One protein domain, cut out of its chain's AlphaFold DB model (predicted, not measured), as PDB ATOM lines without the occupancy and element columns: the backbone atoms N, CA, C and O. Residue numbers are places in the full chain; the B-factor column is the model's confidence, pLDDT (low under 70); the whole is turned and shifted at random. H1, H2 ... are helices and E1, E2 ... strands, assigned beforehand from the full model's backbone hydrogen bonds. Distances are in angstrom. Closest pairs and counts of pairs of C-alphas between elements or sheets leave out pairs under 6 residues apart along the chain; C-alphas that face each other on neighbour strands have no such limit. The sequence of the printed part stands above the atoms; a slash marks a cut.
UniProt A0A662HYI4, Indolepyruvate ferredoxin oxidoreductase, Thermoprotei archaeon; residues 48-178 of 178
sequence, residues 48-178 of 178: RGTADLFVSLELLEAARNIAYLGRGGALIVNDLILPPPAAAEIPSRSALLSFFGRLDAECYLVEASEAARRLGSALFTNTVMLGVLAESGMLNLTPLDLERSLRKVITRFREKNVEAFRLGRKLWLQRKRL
ATOM      1  N   ARG A  48     209.541 238.574 142.731       95.62
ATOM      2  CA  ARG A  48     208.507 239.140 141.856       95.62
ATOM      3  C   ARG A  48     208.904 238.987 140.390       95.62
ATOM      4  O   ARG A  48     210.065 239.196 140.053       95.62
ATOM      5  N   GLY A  49     207.937 238.667 139.536       97.06
ATOM      6  CA  GLY A  49     208.137 238.505 138.098       97.06
ATOM      7  C   GLY A  49     208.886 237.235 137.693       97.06
ATOM      8  O   GLY A  49     209.377 237.179 136.569       97.06
ATOM      9  N   THR A  50     209.011 236.240 138.578       96.50
ATOM     10  CA  THR A  50     209.791 235.020 138.300       96.50
ATOM     11  C   THR A  50     209.046 233.721 138.594       96.50
ATOM     12  O   THR A  50     209.666 232.666 138.551       96.50
ATOM     13  N   ALA A  51     207.768 233.757 138.979       97.38
ATOM     14  CA  ALA A  51     207.011 232.523 139.163       97.38
ATOM     15  C   ALA A  51     206.625 231.940 137.798       97.38
ATOM     16  O   ALA A  51     205.937 232.610 137.027       97.38
ATOM     17  N   ASP A  52     207.012 230.691 137.541       97.75
ATOM     18  CA  ASP A  52     206.602 229.950 136.338       97.75
ATOM     19  C   ASP A  52     205.097 229.643 136.351       97.75
ATOM     20  O   ASP A  52     204.432 229.615 135.317       97.75
ATOM     21  N   LEU A  53     204.541 229.445 137.549       98.12
ATOM     22  CA  LEU A  53     203.143 229.113 137.766       98.12
ATOM     23  C   LEU A  53     202.598 229.833 138.998       98.12
ATOM     24  O   LEU A  53     203.159 229.746 140.092       98.12
ATOM     25  N   PHE A  54     201.458 230.498 138.829       98.06
ATOM     26  CA  PHE A  54     200.716 231.142 139.898       98.06
ATOM     27  C   PHE A  54     199.309 230.544 140.006       98.06
ATOM     28  O   PHE A  54     198.536 230.544 139.053       98.06
ATOM     29  N   VAL A  55     198.971 230.012 141.183       98.19
ATOM     30  CA  VAL A  55     197.667 229.389 141.453       98.19
ATOM     31  C   VAL A  55     196.939 230.196 142.517       98.19
ATOM     32  O   VAL A  55     197.452 230.347 143.626       98.19
ATOM     33  N   SER A  56     195.734 230.675 142.205       97.44
ATOM     34  CA  SER A  56     194.915 231.459 143.136       97.44
ATOM     35  C   SER A  56     193.552 230.822 143.396       97.44
ATOM     36  O   SER A  56     192.902 230.286 142.496       97.44
ATOM     37  N   LEU A  57     193.109 230.897 144.654       96.75
ATOM     38  CA  LEU A  57     191.837 230.339 145.121       96.75
ATOM     39  C   LEU A  57     190.641 231.278 144.911       96.75
ATOM     40  O   LEU A  57     189.510 230.842 145.113       96.75
ATOM     41  N   GLU A  58     190.870 232.525 144.511       95.75
ATOM     42  CA  GLU A  58     189.841 233.477 144.088       95.75
ATOM     43  C   GLU A  58     190.473 234.584 143.195       95.75
ATOM     44  O   GLU A  58     191.686 234.573 142.941       95.75
ATOM     45  N   LEU A  59     189.660 235.501 142.660       97.50
ATOM     46  CA  LEU A  59     190.077 236.492 141.657       97.50
ATOM     47  C   LEU A  59     190.754 237.753 142.243       97.50
ATOM     48  O   LEU A  59     191.617 238.329 141.577       97.50
ATOM     49  N   LEU A  60     190.390 238.228 143.440       95.50
ATOM     50  CA  LEU A  60     190.921 239.489 143.991       95.50
ATOM     51  C   LEU A  60     192.351 239.336 144.542       95.50
ATOM     52  O   LEU A  60     193.187 240.208 144.319       95.50
ATOM     53  N   GLU A  61     192.663 238.239 145.226       94.06
ATOM     54  CA  GLU A  61     194.007 237.796 145.628       94.06
ATOM     55  C   GLU A  61     194.885 237.534 144.410       94.06
ATOM     56  O   GLU A  61     196.062 237.901 144.442       94.06
ATOM     57  N   ALA A  62     194.330 236.944 143.342       97.06
ATOM     58  CA  ALA A  62     195.068 236.761 142.092       97.06
ATOM     59  C   ALA A  62     195.531 238.120 141.562       97.06
ATOM     60  O   ALA A  62     196.721 238.318 141.338       97.06
ATOM     61  N   ALA A  63     194.614 239.087 141.449       96.62
ATOM     62  CA  ALA A  63     194.945 240.440 141.012       96.62
ATOM     63  C   ALA A  63     195.924 241.143 141.967       96.62
ATOM     64  O   ALA A  63     196.866 241.789 141.514       96.62
ATOM     65  N   ARG A  64     195.752 240.983 143.285       93.81
ATOM     66  CA  ARG A  64     196.616 241.611 144.297       93.81
ATOM     67  C   ARG A  64     198.060 241.115 144.240       93.81
ATOM     68  O   ARG A  64     198.981 241.900 144.443       93.81
ATOM     69  N   ASN A  65     198.253 239.825 143.981       95.38
ATOM     70  CA  ASN A  65     199.560 239.168 144.038       95.38
ATOM     71  C   ASN A  65     200.135 238.838 142.655       95.38
ATOM     72  O   ASN A  65     201.179 238.194 142.558       95.38
ATOM     73  N   ILE A  66     199.504 239.326 141.584       97.06
ATOM     74  CA  ILE A  66     199.895 239.024 140.203       97.06
ATOM     75  C   ILE A  66     201.342 239.413 139.879       97.06
ATOM     76  O   ILE A  66     201.955 238.826 138.998       97.06
ATOM     77  N   ALA A  67     201.925 240.348 140.638       96.50
ATOM     78  CA  ALA A  67     203.314 240.774 140.500       96.50
ATOM     79  C   ALA A  67     204.348 239.652 140.733       96.50
ATOM     80  O   ALA A  67     205.522 239.851 140.431       96.50
ATOM     81  N   TYR A  68     203.961 238.498 141.288       97.19
ATOM     82  CA  TYR A  68     204.845 237.331 141.373       97.19
ATOM     83  C   TYR A  68     204.960 236.558 140.057       97.19
ATOM     84  O   TYR A  68     206.006 235.959 139.813       97.19
ATOM     85  N   LEU A  69     203.925 236.592 139.216       98.25
ATOM     86  CA  LEU A  69     203.881 235.856 137.957       98.25
ATOM     87  C   LEU A  69     204.951 236.374 136.990       98.25
ATOM     88  O   LEU A  69     205.048 237.579 136.747       98.25
ATOM     89  N   GLY A  70     205.768 235.462 136.468       97.75
ATOM     90  CA  GLY A  70     206.751 235.768 135.438       97.75
ATOM     91  C   GLY A  70     206.136 235.882 134.047       97.75
ATOM     92  O   GLY A  70     205.049 235.366 133.783       97.75
ATOM     93  N   ARG A  71     206.851 236.561 133.145       96.06
ATOM     94  CA  ARG A  71     206.491 236.604 131.720       96.06
ATOM     95  C   ARG A  71     206.564 235.204 131.120       96.06
ATOM     96  O   ARG A  71     207.512 234.474 131.399       96.06
ATOM     97  N   GLY A  72     205.576 234.845 130.309       95.94
ATOM     98  CA  GLY A  72     205.439 233.505 129.736       95.94
ATOM     99  C   GLY A  72     205.043 232.419 130.743       95.94
ATOM    100  O   GLY A  72     204.940 231.260 130.354       95.94
ATOM    101  N   GLY A  73     204.814 232.770 132.015       97.81
ATOM    102  CA  GLY A  73     204.307 231.841 133.022       97.81
ATOM    103  C   GLY A  73     202.821 231.531 132.834       97.81
ATOM    104  O   GLY A  73     202.177 231.981 131.884       97.81
ATOM    105  N   ALA A  74     202.249 230.791 133.782       98.44
ATOM    106  CA  ALA A  74     200.827 230.462 133.788       98.44
ATOM    107  C   ALA A  74     200.113 230.929 135.066       98.44
ATOM    108  O   ALA A  74     200.640 230.829 136.173       98.44
ATOM    109  N   LEU A  75     198.877 231.399 134.916       98.62
ATOM    110  CA  LEU A  75     197.923 231.681 135.981       98.62
ATOM    111  C   LEU A  75     196.784 230.659 135.924       98.62
ATOM    112  O   LEU A  75     196.066 230.581 134.929       98.62
ATOM    113  N   ILE A  76     196.552 229.939 137.021       98.62
ATOM    114  CA  ILE A  76     195.326 229.160 137.234       98.62
ATOM    115  C   ILE A  76     194.547 229.824 138.365       98.62
ATOM    116  O   ILE A  76     194.991 229.840 139.514       98.62
ATOM    117  N   VAL A  77     193.370 230.362 138.055       98.31
ATOM    118  CA  VAL A  77     192.545 231.087 139.021       98.31
ATOM    119  C   VAL A  77     191.160 230.465 139.154       98.31
ATOM    120  O   VAL A  77     190.487 230.156 138.170       98.31
ATOM    121  N   ASN A  78     190.738 230.266 140.399       98.19
ATOM    122  CA  ASN A  78     189.382 229.842 140.711       98.19
ATOM    123  C   ASN A  78     188.401 231.009 140.541       98.19
ATOM    124  O   ASN A  78     188.637 232.107 141.047       98.19
ATOM    125  N   ASP A  79     187.284 230.754 139.868       97.44
ATOM    126  CA  ASP A  79     186.223 231.720 139.600       97.44
ATOM    127  C   ASP A  79     185.380 231.988 140.850       97.44
ATOM    128  O   ASP A  79     184.265 231.497 141.034       97.44
ATOM    129  N   LEU A  80     185.973 232.737 141.767       96.81
ATOM    130  CA  LEU A  80     185.373 233.138 143.023       96.81
ATOM    131  C   LEU A  80     185.775 234.582 143.304       96.81
ATOM    132  O   LEU A  80     186.909 234.979 143.055       96.81
ATOM    133  N   ILE A  81     184.851 235.368 143.842       95.62
ATOM    134  CA  ILE A  81     185.136 236.699 144.378       95.62
ATOM    135  C   ILE A  81     184.770 236.667 145.853       95.62
ATOM    136  O   ILE A  81     183.620 236.388 146.194       95.62
ATOM    137  N   LEU A  82     185.745 236.945 146.719       91.19
ATOM    138  CA  LEU A  82     185.536 237.105 148.157       91.19
ATOM    139  C   LEU A  82     185.924 238.533 148.559       91.19
ATOM    140  O   LEU A  82     187.107 238.813 148.755       91.19
ATOM    141  N   PRO A  83     184.953 239.457 148.658       87.75
ATOM    142  CA  PRO A  83     185.236 240.835 149.030       87.75
ATOM    143  C   PRO A  83     185.840 240.916 150.442       87.75
ATOM    144  O   PRO A  83     185.343 240.246 151.354       87.75
ATOM    145  N   PRO A  84     186.873 241.747 150.669       83.69
ATOM    146  CA  PRO A  84     187.338 242.046 152.018       83.69
ATOM    147  C   PRO A  84     186.209 242.673 152.856       83.69
ATOM    148  O   PRO A  84     185.464 243.494 152.320       83.69
ATOM    149  N   PRO A  85     186.111 242.385 154.170       79.81
ATOM    150  CA  PRO A  85     185.015 242.873 155.018       79.81
ATOM    151  C   PRO A  85     184.799 244.397 155.028       79.81
ATOM    152  O   PRO A  85     183.702 244.846 155.331       79.81
ATOM    153  N   ALA A  86     185.832 245.184 154.711       80.31
ATOM    154  CA  ALA A  86     185.804 246.649 154.709       80.31
ATOM    155  C   ALA A  86     185.991 247.273 153.309       80.31
ATOM    156  O   ALA A  86     186.264 248.467 153.200       80.31
ATOM    157  N   ALA A  87     185.901 246.486 152.233       80.50
ATOM    158  CA  ALA A  87     186.038 247.023 150.884       80.50
ATOM    159  C   ALA A  87     184.749 247.742 150.458       80.50
ATOM    160  O   ALA A  87     183.709 247.108 150.304       80.50
ATOM    161  N   ALA A  88     184.833 249.060 150.254       77.38
ATOM    162  CA  ALA A  88     183.720 249.864 149.747       77.38
ATOM    163  C   ALA A  88     183.438 249.584 148.262       77.38
ATOM    164  O   ALA A  88     182.286 249.498 147.851       77.38
ATOM    165  N   GLU A  89     184.495 249.387 147.472       89.75
ATOM    166  CA  GLU A  89     184.415 249.066 146.051       89.75
ATOM    167  C   GLU A  89     185.412 247.959 145.706       89.75
ATOM    168  O   GLU A  89     186.527 247.908 146.234       89.75
ATOM    169  N   ILE A  90     185.005 247.065 144.805       93.62
ATOM    170  CA  ILE A  90     185.858 246.015 144.247       93.62
ATOM    171  C   ILE A  90     185.713 245.990 142.722       93.62
ATOM    172  O   ILE A  90     184.627 246.273 142.207       93.62
ATOM    173  N   PRO A  91     186.769 245.620 141.976       94.81
ATOM    174  CA  PRO A  91     186.659 245.409 140.539       94.81
ATOM    175  C   PRO A  91     185.587 244.367 140.204       94.81
ATOM    176  O   PRO A  91     185.447 243.352 140.891       94.81
ATOM    177  N   SER A  92     184.854 244.590 139.112       96.94
ATOM    178  CA  SER A  92     183.889 243.609 138.622       96.94
ATOM    179  C   SER A  92     184.594 242.341 138.133       96.94
ATOM    180  O   SER A  92     185.750 242.369 137.697       96.94
ATOM    181  N   ARG A  93     183.869 241.215 138.121       96.69
ATOM    182  CA  ARG A  93     184.373 239.957 137.550       96.69
ATOM    183  C   ARG A  93     184.892 240.151 136.124       96.69
ATOM    184  O   ARG A  93     185.981 239.691 135.807       96.69
ATOM    185  N   SER A  94     184.146 240.853 135.269       97.62
ATOM    186  CA  SER A  94     184.557 241.100 133.882       97.62
ATOM    187  C   SER A  94     185.835 241.934 133.788       97.62
ATOM    188  O   SER A  94     186.687 241.624 132.958       97.62
ATOM    189  N   ALA A  95     186.011 242.936 134.656       98.06
ATOM    190  CA  ALA A  95     187.234 243.730 134.712       98.06
ATOM    191  C   ALA A  95     188.450 242.880 135.121       98.06
ATOM    192  O   ALA A  95     189.500 242.993 134.492       98.06
ATOM    193  N   LEU A  96     188.295 241.992 136.110       98.25
ATOM    194  CA  LEU A  96     189.351 241.071 136.550       98.25
ATOM    195  C   LEU A  96     189.733 240.081 135.446       98.25
ATOM    196  O   LEU A  96     190.908 239.954 135.118       98.25
ATOM    197  N   LEU A  97     188.750 239.434 134.814       98.12
ATOM    198  CA  LEU A  97     189.019 238.501 133.715       98.12
ATOM    199  C   LEU A  97     189.677 239.203 132.520       98.12
ATOM    200  O   LEU A  97     190.619 238.669 131.942       98.12
ATOM    201  N   SER A  98     189.231 240.418 132.189       98.12
ATOM    202  CA  SER A  98     189.845 241.239 131.140       98.12
ATOM    203  C   SER A  98     191.274 241.662 131.495       98.12
ATOM    204  O   SER A  98     192.127 241.731 130.616       98.12
ATOM    205  N   PHE A  99     191.547 241.942 132.770       98.12
ATOM    206  CA  PHE A  99     192.897 242.215 133.249       98.12
ATOM    207  C   PHE A  99     193.808 240.993 133.083       98.12
ATOM    208  O   PHE A  99     194.888 241.138 132.517       98.12
ATOM    209  N   PHE A 100     193.357 239.800 133.487       98.12
ATOM    210  CA  PHE A 100     194.135 238.567 133.339       98.12
ATOM    211  C   PHE A 100     194.389 238.200 131.873       98.12
ATOM    212  O   PHE A 100     195.521 237.886 131.523       98.12
ATOM    213  N   GLY A 101     193.391 238.332 130.992       97.06
ATOM    214  CA  GLY A 101     193.553 238.054 129.557       97.06
ATOM    215  C   GLY A 101     194.517 238.999 128.819       97.06
ATOM    216  O   GLY A 101     194.887 238.731 127.682       97.06
ATOM    217  N   ARG A 102     194.940 240.110 129.442       97.06
ATOM    218  CA  ARG A 102     195.965 241.025 128.901       97.06
ATOM    219  C   ARG A 102     197.377 240.747 129.419       97.06
ATOM    220  O   ARG A 102     198.303 241.461 129.037       97.06
ATOM    221  N   LEU A 103     197.546 239.787 130.327       96.94
ATOM    222  CA  LEU A 103     198.862 239.436 130.849       96.94
ATOM    223  C   LEU A 103     199.680 238.711 129.780       96.94
ATOM    224  O   LEU A 103     199.150 237.942 128.985       96.94
ATOM    225  N   ASP A 104     200.994 238.912 129.818       96.44
ATOM    226  CA  ASP A 104     201.958 238.127 129.044       96.44
ATOM    227  C   ASP A 104     202.184 236.760 129.718       96.44
ATOM    228  O   ASP A 104     203.267 236.463 130.223       96.44
ATOM    229  N   ALA A 105     201.101 235.989 129.854       97.25
ATOM    230  CA  ALA A 105     201.038 234.717 130.563       97.25
ATOM    231  C   ALA A 105     199.817 233.898 130.113       97.25
ATOM    232  O   ALA A 105     198.786 234.443 129.713       97.25
ATOM    233  N   GLU A 106     199.888 232.576 130.236       97.88
ATOM    234  CA  GLU A 106     198.722 231.726 130.001       97.88
ATOM    235  C   GLU A 106     197.746 231.810 131.174       97.88
ATOM    236  O   GLU A 106     198.080 231.422 132.287       97.88
ATOM    237  N   CYS A 107     196.521 232.278 130.940       98.25
ATOM    238  CA  CYS A 107     195.538 232.452 132.007       98.25
ATOM    239  C   CYS A 107     194.370 231.472 131.869       98.25
ATOM    240  O   CYS A 107     193.717 231.394 130.826       98.25
ATOM    241  N   TYR A 108     194.079 230.750 132.949       98.44
ATOM    242  CA  TYR A 108     193.042 229.728 133.012       98.44
ATOM    243  C   TYR A 108     192.079 229.997 134.162       98.44
ATOM    244  O   TYR A 108     192.489 230.161 135.311       98.44
ATOM    245  N   LEU A 109     190.787 229.987 133.846       98.19
ATOM    246  CA  LEU A 109     189.698 230.127 134.803       98.19
ATOM    247  C   LEU A 109     189.048 228.763 135.059       98.19
ATOM    248  O   LEU A 109     188.717 228.041 134.113       98.19
ATOM    249  N   VAL A 110     188.841 228.428 136.334       97.94
ATOM    250  CA  VAL A 110     188.207 227.170 136.760       97.94
ATOM    251  C   VAL A 110     187.169 227.397 137.856       97.94
ATOM    252  O   VAL A 110     187.370 228.207 138.749       97.94
ATOM    253  N   GLU A 111     186.069 226.648 137.847       97.50
ATOM    254  CA  GLU A 111     184.989 226.765 138.843       97.50
ATOM    255  C   GLU A 111     185.186 225.785 140.021       97.50
ATOM    256  O   GLU A 111     184.317 224.981 140.366       97.50
ATOM    257  N   ALA A 112     186.363 225.800 140.651       98.19
ATOM    258  CA  ALA A 112     186.743 224.797 141.649       98.19
ATOM    259  C   ALA A 112     185.918 224.866 142.946       98.19
ATOM    260  O   ALA A 112     185.600 223.829 143.535       98.19
ATOM    261  N   SER A 113     185.544 226.068 143.401       97.88
ATOM    262  CA  SER A 113     184.678 226.217 144.584       97.88
ATOM    263  C   SER A 113     183.262 225.716 144.351       97.88
ATOM    264  O   SER A 113     182.641 225.162 145.258       97.88
ATOM    265  N   GLU A 114     182.751 225.916 143.144       97.19
ATOM    266  CA  GLU A 114     181.439 225.443 142.722       97.19
ATOM    267  C   GLU A 114     181.426 223.906 142.697       97.19
ATOM    268  O   GLU A 114     180.628 223.277 143.399       97.19
ATOM    269  N   ALA A 115     182.430 223.311 142.046       97.56
ATOM    270  CA  ALA A 115     182.641 221.870 142.007       97.56
ATOM    271  C   ALA A 115     182.765 221.250 143.416       97.56
ATOM    272  O   ALA A 115     182.144 220.228 143.715       97.56
ATOM    273  N   ALA A 116     183.506 221.892 144.325       97.94
ATOM    274  CA  ALA A 116     183.634 221.438 145.710       97.94
ATOM    275  C   ALA A 116     182.302 221.490 146.485       97.94
ATOM    276  O   ALA A 116     181.995 220.580 147.261       97.94
ATOM    277  N   ARG A 117     181.474 222.522 146.265       97.44
ATOM    278  CA  ARG A 117     180.133 222.610 146.873       97.44
ATOM    279  C   ARG A 117     179.210 221.504 146.373       97.44
ATOM    280  O   ARG A 117     178.519 220.914 147.198       97.44
ATOM    281  N   ARG A 118     179.253 221.164 145.079       95.94
ATOM    282  CA  ARG A 118     178.510 220.014 144.520       95.94
ATOM    283  C   ARG A 118     178.924 218.682 145.154       95.94
ATOM    284  O   ARG A 118     178.082 217.815 145.352       95.94
ATOM    285  N   LEU A 119     180.191 218.550 145.557       94.38
ATOM    286  CA  LEU A 119     180.704 217.402 146.322       94.38
ATOM    287  C   LEU A 119     180.255 217.390 147.804       94.38
ATOM    288  O   LEU A 119     180.521 216.449 148.560       94.38
ATOM    289  N   GLY A 120     179.588 218.456 148.246       94.12
ATOM    290  CA  GLY A 120     178.992 218.598 149.569       94.12
ATOM    291  C   GLY A 120     179.732 219.539 150.520       94.12
ATOM    292  O   GLY A 120     179.265 219.725 151.639       94.12
ATOM    293  N   SER A 121     180.874 220.134 150.141       96.19
ATOM    294  CA  SER A 121     181.516 221.160 150.981       96.19
ATOM    295  C   SER A 121     182.564 221.998 150.248       96.19
ATOM    296  O   SER A 121     183.490 221.467 149.637       96.19
ATOM    297  N   ALA A 122     182.522 223.318 150.452       94.44
ATOM    298  CA  ALA A 122     183.572 224.235 149.998       94.44
ATOM    299  C   ALA A 122     184.958 223.936 150.612       94.44
ATOM    300  O   ALA A 122     185.968 224.359 150.047       94.44
ATOM    301  N   LEU A 123     185.029 223.161 151.708       95.00
ATOM    302  CA  LEU A 123     186.279 222.661 152.303       95.00
ATOM    303  C   LEU A 123     187.175 221.956 151.270       95.00
ATOM    304  O   LEU A 123     188.398 222.014 151.369       95.00
ATOM    305  N   PHE A 124     186.575 221.305 150.271       97.69
ATOM    306  CA  PHE A 124     187.305 220.536 149.265       97.69
ATOM    307  C   PHE A 124     187.874 221.388 148.119       97.69
ATOM    308  O   PHE A 124     188.584 220.841 147.279       97.69
ATOM    309  N   THR A 125     187.635 222.709 148.091       97.75
ATOM    310  CA  THR A 125     188.094 223.613 147.011       97.75
ATOM    311  C   THR A 125     189.593 223.474 146.745       97.75
ATOM    312  O   THR A 125     190.006 223.307 145.602       97.75
ATOM    313  N   ASN A 126     190.418 223.469 147.795       97.50
ATOM    314  CA  ASN A 126     191.871 223.354 147.647       97.50
ATOM    315  C   ASN A 126     192.284 222.018 147.021       97.50
ATOM    316  O   ASN A 126     193.273 221.949 146.297       97.50
ATOM    317  N   THR A 127     191.535 220.957 147.302       98.31
ATOM    318  CA  THR A 127     191.804 219.624 146.764       98.31
ATOM    319  C   THR A 127     191.333 219.505 145.314       98.31
ATOM    320  O   THR A 127     192.026 218.893 144.507       98.31
ATOM    321  N   VAL A 128     190.227 220.164 144.949       98.69
ATOM    322  CA  VAL A 128     189.820 220.334 143.543       98.69
ATOM    323  C   VAL A 128     190.893 221.111 142.775       98.69
ATOM    324  O   VAL A 128     191.354 220.646 141.739       98.69
ATOM    325  N   MET A 129     191.377 222.237 143.307       98.50
ATOM    326  CA  MET A 129     192.460 223.012 142.684       98.50
ATOM    327  C   MET A 129     193.763 222.212 142.551       98.50
ATOM    328  O   MET A 129     194.436 222.308 141.531       98.50
ATOM    329  N   LEU A 130     194.100 221.368 143.533       98.50
ATOM    330  CA  LEU A 130     195.233 220.444 143.421       98.50
ATOM    331  C   LEU A 130     195.046 219.452 142.260       98.50
ATOM    332  O   LEU A 130     196.001 219.148 141.555       98.50
ATOM    333  N   GLY A 131     193.823 218.959 142.055       98.44
ATOM    334  CA  GLY A 131     193.474 218.105 140.920       98.44
ATOM    335  C   GLY A 131     193.600 218.814 139.574       98.44
ATOM    336  O   GLY A 131     194.133 218.240 138.628       98.44
ATOM    337  N   VAL A 132     193.159 220.072 139.504       98.62
ATOM    338  CA  VAL A 132     193.342 220.935 138.326       98.62
ATOM    339  C   VAL A 132     194.830 221.075 138.004       98.62
ATOM    340  O   VAL A 132     195.257 220.823 136.882       98.62
ATOM    341  N   LEU A 133     195.625 221.418 139.016       97.88
ATOM    342  CA  LEU A 133     197.068 221.571 138.902       97.88
ATOM    343  C   LEU A 133     197.749 220.270 138.444       97.88
ATOM    344  O   LEU A 133     198.616 220.305 137.577       97.88
ATOM    345  N   ALA A 134     197.325 219.124 138.971       97.94
ATOM    346  CA  ALA A 134     197.849 217.819 138.587       97.94
ATOM    347  C   ALA A 134     197.614 217.481 137.108       97.94
ATOM    348  O   ALA A 134     198.503 216.950 136.448       97.94
ATOM    349  N   GLU A 135     196.420 217.777 136.592       98.12
ATOM    350  CA  GLU A 135     196.066 217.502 135.194       98.12
ATOM    351  C   GLU A 135     196.634 218.556 134.228       98.12
ATOM    352  O   GLU A 135     196.702 218.317 133.026       98.12
ATOM    353  N   SER A 136     197.082 219.710 134.737       97.12
ATOM    354  CA  SER A 136     197.660 220.778 133.913       97.12
ATOM    355  C   SER A 136     198.935 220.393 133.173       97.12
ATOM    356  O   SER A 136     199.226 220.974 132.130       97.12
ATOM    357  N   GLY A 137     199.698 219.432 133.704       95.88
ATOM    358  CA  GLY A 137     201.011 219.068 133.170       95.88
ATOM    359  C   GLY A 137     202.085 220.148 133.361       95.88
ATOM    360  O   GLY A 137     203.188 219.991 132.854       95.88
ATOM    361  N   MET A 138     201.793 221.223 134.104       95.94
ATOM    362  CA  MET A 138     202.721 222.340 134.355       95.94
ATOM    363  C   MET A 138     203.726 222.056 135.480       95.94
ATOM    364  O   MET A 138     204.536 222.910 135.822       95.94
ATOM    365  N   LEU A 139     203.655 220.872 136.087       94.31
ATOM    366  CA  LEU A 139     204.569 220.426 137.131       94.31
ATOM    367  C   LEU A 139     205.391 219.246 136.626       94.31
ATOM    368  O   LEU A 139     204.897 218.417 135.864       94.31
ATOM    369  N   ASN A 140     206.594 219.070 137.174       94.25
ATOM    370  CA  ASN A 140     207.388 217.847 137.000       94.25
ATOM    371  C   ASN A 140     206.843 216.675 137.849       94.25
ATOM    372  O   ASN A 140     207.599 215.890 138.419       94.25
ATOM    373  N   LEU A 141     205.516 216.579 137.956       96.06
ATOM    374  CA  LEU A 141     204.772 215.603 138.741       96.06
ATOM    375  C   LEU A 141     203.630 215.036 137.906       96.06
ATOM    376  O   LEU A 141     202.933 215.751 137.192       96.06
ATOM    377  N   THR A 142     203.390 213.741 138.055       97.56
ATOM    378  CA  THR A 142     202.212 213.080 137.498       97.56
ATOM    379  C   THR A 142     201.014 213.238 138.440       97.56
ATOM    380  O   THR A 142     201.190 213.395 139.656       97.56
ATOM    381  N   PRO A 143     199.772 213.086 137.941       97.94
ATOM    382  CA  PRO A 143     198.602 213.039 138.813       97.94
ATOM    383  C   PRO A 143     198.676 211.963 139.899       97.94
ATOM    384  O   PRO A 143     198.123 212.145 140.983       97.94
ATOM    385  N   LEU A 144     199.377 210.857 139.635       98.00
ATOM    386  CA  LEU A 144     199.555 209.782 140.606       98.00
ATOM    387  C   LEU A 144     200.439 210.206 141.786       98.00
ATOM    388  O   LEU A 144     200.141 209.826 142.917       98.00
ATOM    389  N   ASP A 145     201.483 211.004 141.553       98.06
ATOM    390  CA  ASP A 145     202.358 211.501 142.628       98.06
ATOM    391  C   ASP A 145     201.581 212.386 143.594       98.06
ATOM    392  O   ASP A 145     201.645 212.223 144.813       98.06
ATOM    393  N   LEU A 146     200.771 213.284 143.033       98.19
ATOM    394  CA  LEU A 146     199.940 214.184 143.814       98.19
ATOM    395  C   LEU A 146     198.806 213.451 144.535       98.19
ATOM    396  O   LEU A 146     198.538 213.779 145.688       98.19
ATOM    397  N   GLU A 147     198.181 212.432 143.930       98.25
ATOM    398  CA  GLU A 147     197.174 211.614 144.625       98.25
ATOM    399  C   GLU A 147     197.797 210.815 145.786       98.25
ATOM    400  O   GLU A 147     197.205 210.737 146.867       98.25
ATOM    401  N   ARG A 148     199.001 210.252 145.605       98.06
ATOM    402  CA  ARG A 148     199.730 209.538 146.670       98.06
ATOM    403  C   ARG A 148     200.073 210.467 147.830       98.06
ATOM    404  O   ARG A 148     199.716 210.171 148.973       98.06
ATOM    405  N   SER A 149     200.673 211.615 147.528       98.06
ATOM    406  CA  SER A 149     200.998 212.631 148.530       98.06
ATOM    407  C   SER A 149     199.742 213.164 149.233       98.06
ATOM    408  O   SER A 149     199.703 213.263 150.460       98.06
ATOM    409  N   LEU A 150     198.653 213.406 148.493       98.25
ATOM    410  CA  LEU A 150     197.356 213.792 149.057       98.25
ATOM    411  C   LEU A 150     196.863 212.761 150.078       98.25
ATOM    412  O   LEU A 150     196.482 213.135 151.187       98.25
ATOM    413  N   ARG A 151     196.885 211.468 149.726       97.81
ATOM    414  CA  ARG A 151     196.468 210.374 150.619       97.81
ATOM    415  C   ARG A 151     197.360 210.286 151.862       97.81
ATOM    416  O   ARG A 151     196.849 210.009 152.949       97.81
ATOM    417  N   LYS A 152     198.662 210.542 151.724       96.62
ATOM    418  CA  LYS A 152     199.630 210.552 152.831       96.62
ATOM    419  C   LYS A 152     199.391 211.723 153.789       96.62
ATOM    420  O   LYS A 152     199.298 211.516 154.996       96.62
ATOM    421  N   VAL A 153     199.243 212.935 153.254       96.56
ATOM    422  CA  VAL A 153     199.140 214.183 154.029       96.56
ATOM    423  C   VAL A 153     197.743 214.392 154.620       96.56
ATOM    424  O   VAL A 153     197.624 214.843 155.759       96.56
ATOM    425  N   ILE A 154     196.678 214.080 153.875       94.75
ATOM    426  CA  ILE A 154     195.296 214.257 154.333       94.75
ATOM    427  C   ILE A 154     194.736 212.930 154.855       94.75
ATOM    428  O   ILE A 154     194.441 211.991 154.112       94.75
ATOM    429  N   THR A 155     194.536 212.870 156.170       94.19
ATOM    430  CA  THR A 155     193.895 211.740 156.860       94.19
ATOM    431  C   THR A 155     192.384 211.936 157.000       94.19
ATOM    432  O   THR A 155     191.609 210.994 156.850       94.19
ATOM    433  N   ARG A 156     191.937 213.175 157.236       94.69
ATOM    434  CA  ARG A 156     190.522 213.517 157.423       94.69
ATOM    435  C   ARG A 156     189.768 213.530 156.092       94.69
ATOM    436  O   ARG A 156     190.185 214.195 155.150       94.69
ATOM    437  N   PHE A 157     188.621 212.847 156.033       95.00
ATOM    438  CA  PHE A 157     187.795 212.733 154.819       95.00
ATOM    439  C   PHE A 157     188.606 212.298 153.585       95.00
ATOM    440  O   PHE A 157     188.417 212.841 152.496       95.00
ATOM    441  N   ARG A 158     189.555 211.368 153.756       95.50
ATOM    442  CA  ARG A 158     190.534 211.002 152.722       95.50
ATOM    443  C   ARG A 158     189.888 210.650 151.382       95.50
ATOM    444  O   ARG A 158     190.261 211.237 150.374       95.50
ATOM    445  N   GLU A 159     188.895 209.762 151.365       96.50
ATOM    446  CA  GLU A 159     188.275 209.342 150.101       96.50
ATOM    447  C   GLU A 159     187.484 210.470 149.427       96.50
ATOM    448  O   GLU A 159     187.606 210.645 148.219       96.50
ATOM    449  N   LYS A 160     186.789 211.326 150.192       97.38
ATOM    450  CA  LYS A 160     186.160 212.534 149.628       97.38
ATOM    451  C   LYS A 160     187.186 213.517 149.065       97.38
ATOM    452  O   LYS A 160     186.932 214.156 148.054       97.38
ATOM    453  N   ASN A 161     188.358 213.640 149.688       98.00
ATOM    454  CA  ASN A 161     189.444 214.446 149.132       98.00
ATOM    455  C   ASN A 161     189.983 213.841 147.832       98.00
ATOM    456  O   ASN A 161     190.245 214.572 146.885       98.00
ATOM    457  N   VAL A 162     190.111 212.520 147.743       98.19
ATOM    458  CA  VAL A 162     190.516 211.867 146.491       98.19
ATOM    459  C   VAL A 162     189.464 212.072 145.402       98.19
ATOM    460  O   VAL A 162     189.806 212.353 144.255       98.19
ATOM    461  N   GLU A 163     188.181 211.993 145.746       98.31
ATOM    462  CA  GLU A 163     187.089 212.314 144.829       98.31
ATOM    463  C   GLU A 163     187.160 213.776 144.359       98.31
ATOM    464  O   GLU A 163     187.110 214.033 143.157       98.31
ATOM    465  N   ALA A 164     187.393 214.722 145.277       98.56
ATOM    466  CA  ALA A 164     187.603 216.136 144.961       98.56
ATOM    467  C   ALA A 164     188.801 216.358 144.029       98.56
ATOM    468  O   ALA A 164     188.711 217.113 143.064       98.56
ATOM    469  N   PHE A 165     189.911 215.666 144.281       98.69
ATOM    470  CA  PHE A 165     191.097 215.709 143.432       98.69
ATOM    471  C   PHE A 165     190.779 215.214 142.017       98.69
ATOM    472  O   PHE A 165     191.072 215.887 141.033       98.69
ATOM    473  N   ARG A 166     190.091 214.074 141.893       98.44
ATOM    474  CA  ARG A 166     189.666 213.535 140.592       98.44
ATOM    475  C   ARG A 166     188.670 214.447 139.878       98.44
ATOM    476  O   ARG A 166     188.730 214.563 138.656       98.44
ATOM    477  N   LEU A 167     187.780 215.111 140.616       98.25
ATOM    478  CA  LEU A 167     186.875 216.120 140.070       98.25
ATOM    479  C   LEU A 167     187.653 217.313 139.502       98.25
ATOM    480  O   LEU A 167     187.375 217.736 138.385       98.25
ATOM    481  N   GLY A 168     188.673 217.790 140.217       98.44
ATOM    482  CA  GLY A 168     189.581 218.831 139.735       98.44
ATOM    483  C   GLY A 168     190.290 218.468 138.433       98.44
ATOM    484  O   GLY A 168     190.339 219.275 137.507       98.44
ATOM    485  N   ARG A 169     190.760 217.222 138.320       98.31
ATOM    486  CA  ARG A 169     191.363 216.718 137.079       98.31
ATOM    487  C   ARG A 169     190.388 216.790 135.903       98.31
ATOM    488  O   ARG A 169     190.718 217.325 134.851       98.31
ATOM    489  N   LYS A 170     189.150 216.322 136.096       98.00
ATOM    490  CA  LYS A 170     188.093 216.417 135.073       98.00
ATOM    491  C   LYS A 170     187.773 217.870 134.709       98.00
ATOM    492  O   LYS A 170     187.582 218.166 133.534       98.00
ATOM    493  N   LEU A 171     187.746 218.764 135.697       96.81
ATOM    494  CA  LEU A 171     187.465 220.185 135.500       96.81
ATOM    495  C   LEU A 171     188.511 220.858 134.600       96.81
ATOM    496  O   LEU A 171     188.154 221.667 133.750       96.81
ATOM    497  N   TRP A 172     189.788 220.486 134.721       97.88
ATOM    498  CA  TRP A 172     190.842 221.011 133.845       97.88
ATOM    499  C   TRP A 172     190.631 220.665 132.361       97.88
ATOM    500  O   TRP A 172     190.938 221.467 131.475       97.88
ATOM    501  N   LEU A 173     190.046 219.505 132.062       94.50
ATOM    502  CA  LEU A 173     189.703 219.133 130.684       94.50
ATOM    503  C   LEU A 173     188.611 220.040 130.087       94.50
ATOM    504  O   LEU A 173     188.498 220.137 128.870       94.50
ATOM    505  N   GLN A 174     187.852 220.736 130.936       91.56
ATOM    506  CA  GLN A 174     186.794 221.687 130.581       91.56
ATOM    507  C   GLN A 174     187.202 223.148 130.846       91.56
ATOM    508  O   GLN A 174     186.353 224.039 130.854       91.56
ATOM    509  N   ARG A 175     188.492 223.404 131.103       91.12
ATOM    510  CA  ARG A 175     189.001 224.729 131.479       91.12
ATOM    511  C   ARG A 175     188.666 225.796 130.442       91.12
ATOM    512  O   ARG A 175     188.697 225.550 129.235       91.12
ATOM    513  N   LYS A 176     188.482 227.025 130.919       91.88
ATOM    514  CA  LYS A 176     188.393 228.206 130.064       91.88
ATOM    515  C   LYS A 176     189.737 228.930 130.049       91.88
ATOM    516  O   LYS A 176     190.216 229.344 131.102       91.88
ATOM    517  N   ARG A 177     190.324 229.100 128.864       94.56
ATOM    518  CA  ARG A 177     191.439 230.034 128.655       94.56
ATOM    519  C   ARG A 177     190.874 231.456 128.557       94.56
ATOM    520  O   ARG A 177     189.841 231.641 127.905       94.56
ATOM    521  N   LEU A 178     191.484 232.398 129.272       92.69
ATOM    522  CA  LEU A 178     191.104 233.816 129.289       92.69
ATOM    523  C   LEU A 178     191.787 234.607 128.175       92.69
ATOM    524  O   LEU A 178     192.894 234.192 127.765       92.69
TER     525      LEU A 178
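Overview. This is residues 48 to 178 of the 178 residues of the protein "Indolepyruvate ferredoxin oxidoreductase" of Thermoprotei archaeon (UniProt A0A662HYI4). A small sheet of three parallel strands is the middle of three layers: H1, with H2 beside it, packs on one side, and H4, the core of a cluster with H3, H5 and H6, covers the other face. The tail folds back, residues 176 to 177 pairing with E3. The 131 printed residues include six helices and three strands in the order E1 H1 E2 H2 E3 H3 H4 H5 H6, with sheet order E1 E2 E3; the class is mixed. It is compact, radius of gyration of the C-alphas 14.9 A, spanning 39 by 33 by 25 A.

Arrangement. E1, residues 51 to 56, and E2, residues 69 to 78, are parallel, with N 54 and O 74 within hydrogen-bond range at 2.8 A. E2 and E3, residues 106 to 110, are parallel, with N 75 and O 106 at 2.7 A. H1, residues 59 to 68, is on the sheet at a height of 7.6 A. H2, residues 93 to 100, touches H1, closest C-alphas Leu 59 and Leu 96, 6.9 A. Units E1, H1, E2 and E2, H2, E3, parallel neighbours with a helix between, have right-handed crossovers. H4, residues 122 to 135, is on the opposite face from H1, over E2. H3, residues 112 to 118, and H6, residues 158 to 173, touch H4, closest C-alphas Ser 113 and Thr 125, 4.9 A, and Val 128 and Gly 168, 4.1 A. H5, residues 143 to 153, forms hairpins with H4 and H6. In H2, H3 and H5 every O i to N i+4 pair is within range; H1 has 4 of 6, H4 8 of 10, H6 11 of 12.

Along the chain. E1 begins at C-alpha 51 (207.011, 232.523, 139.163); H6, 23.5 A long, ends at C-alpha 173 (189.703, 219.133, 130.684). H4 is 20.5 A long.

Size, cuts and confidence. The printed part has no cut. The farthest C-alphas, Ala 88 and Leu 144, are 44.1 A apart. E2 to H2, residues 79 to 92 between, is the long link. No printed residue is under 70 in pLDDT.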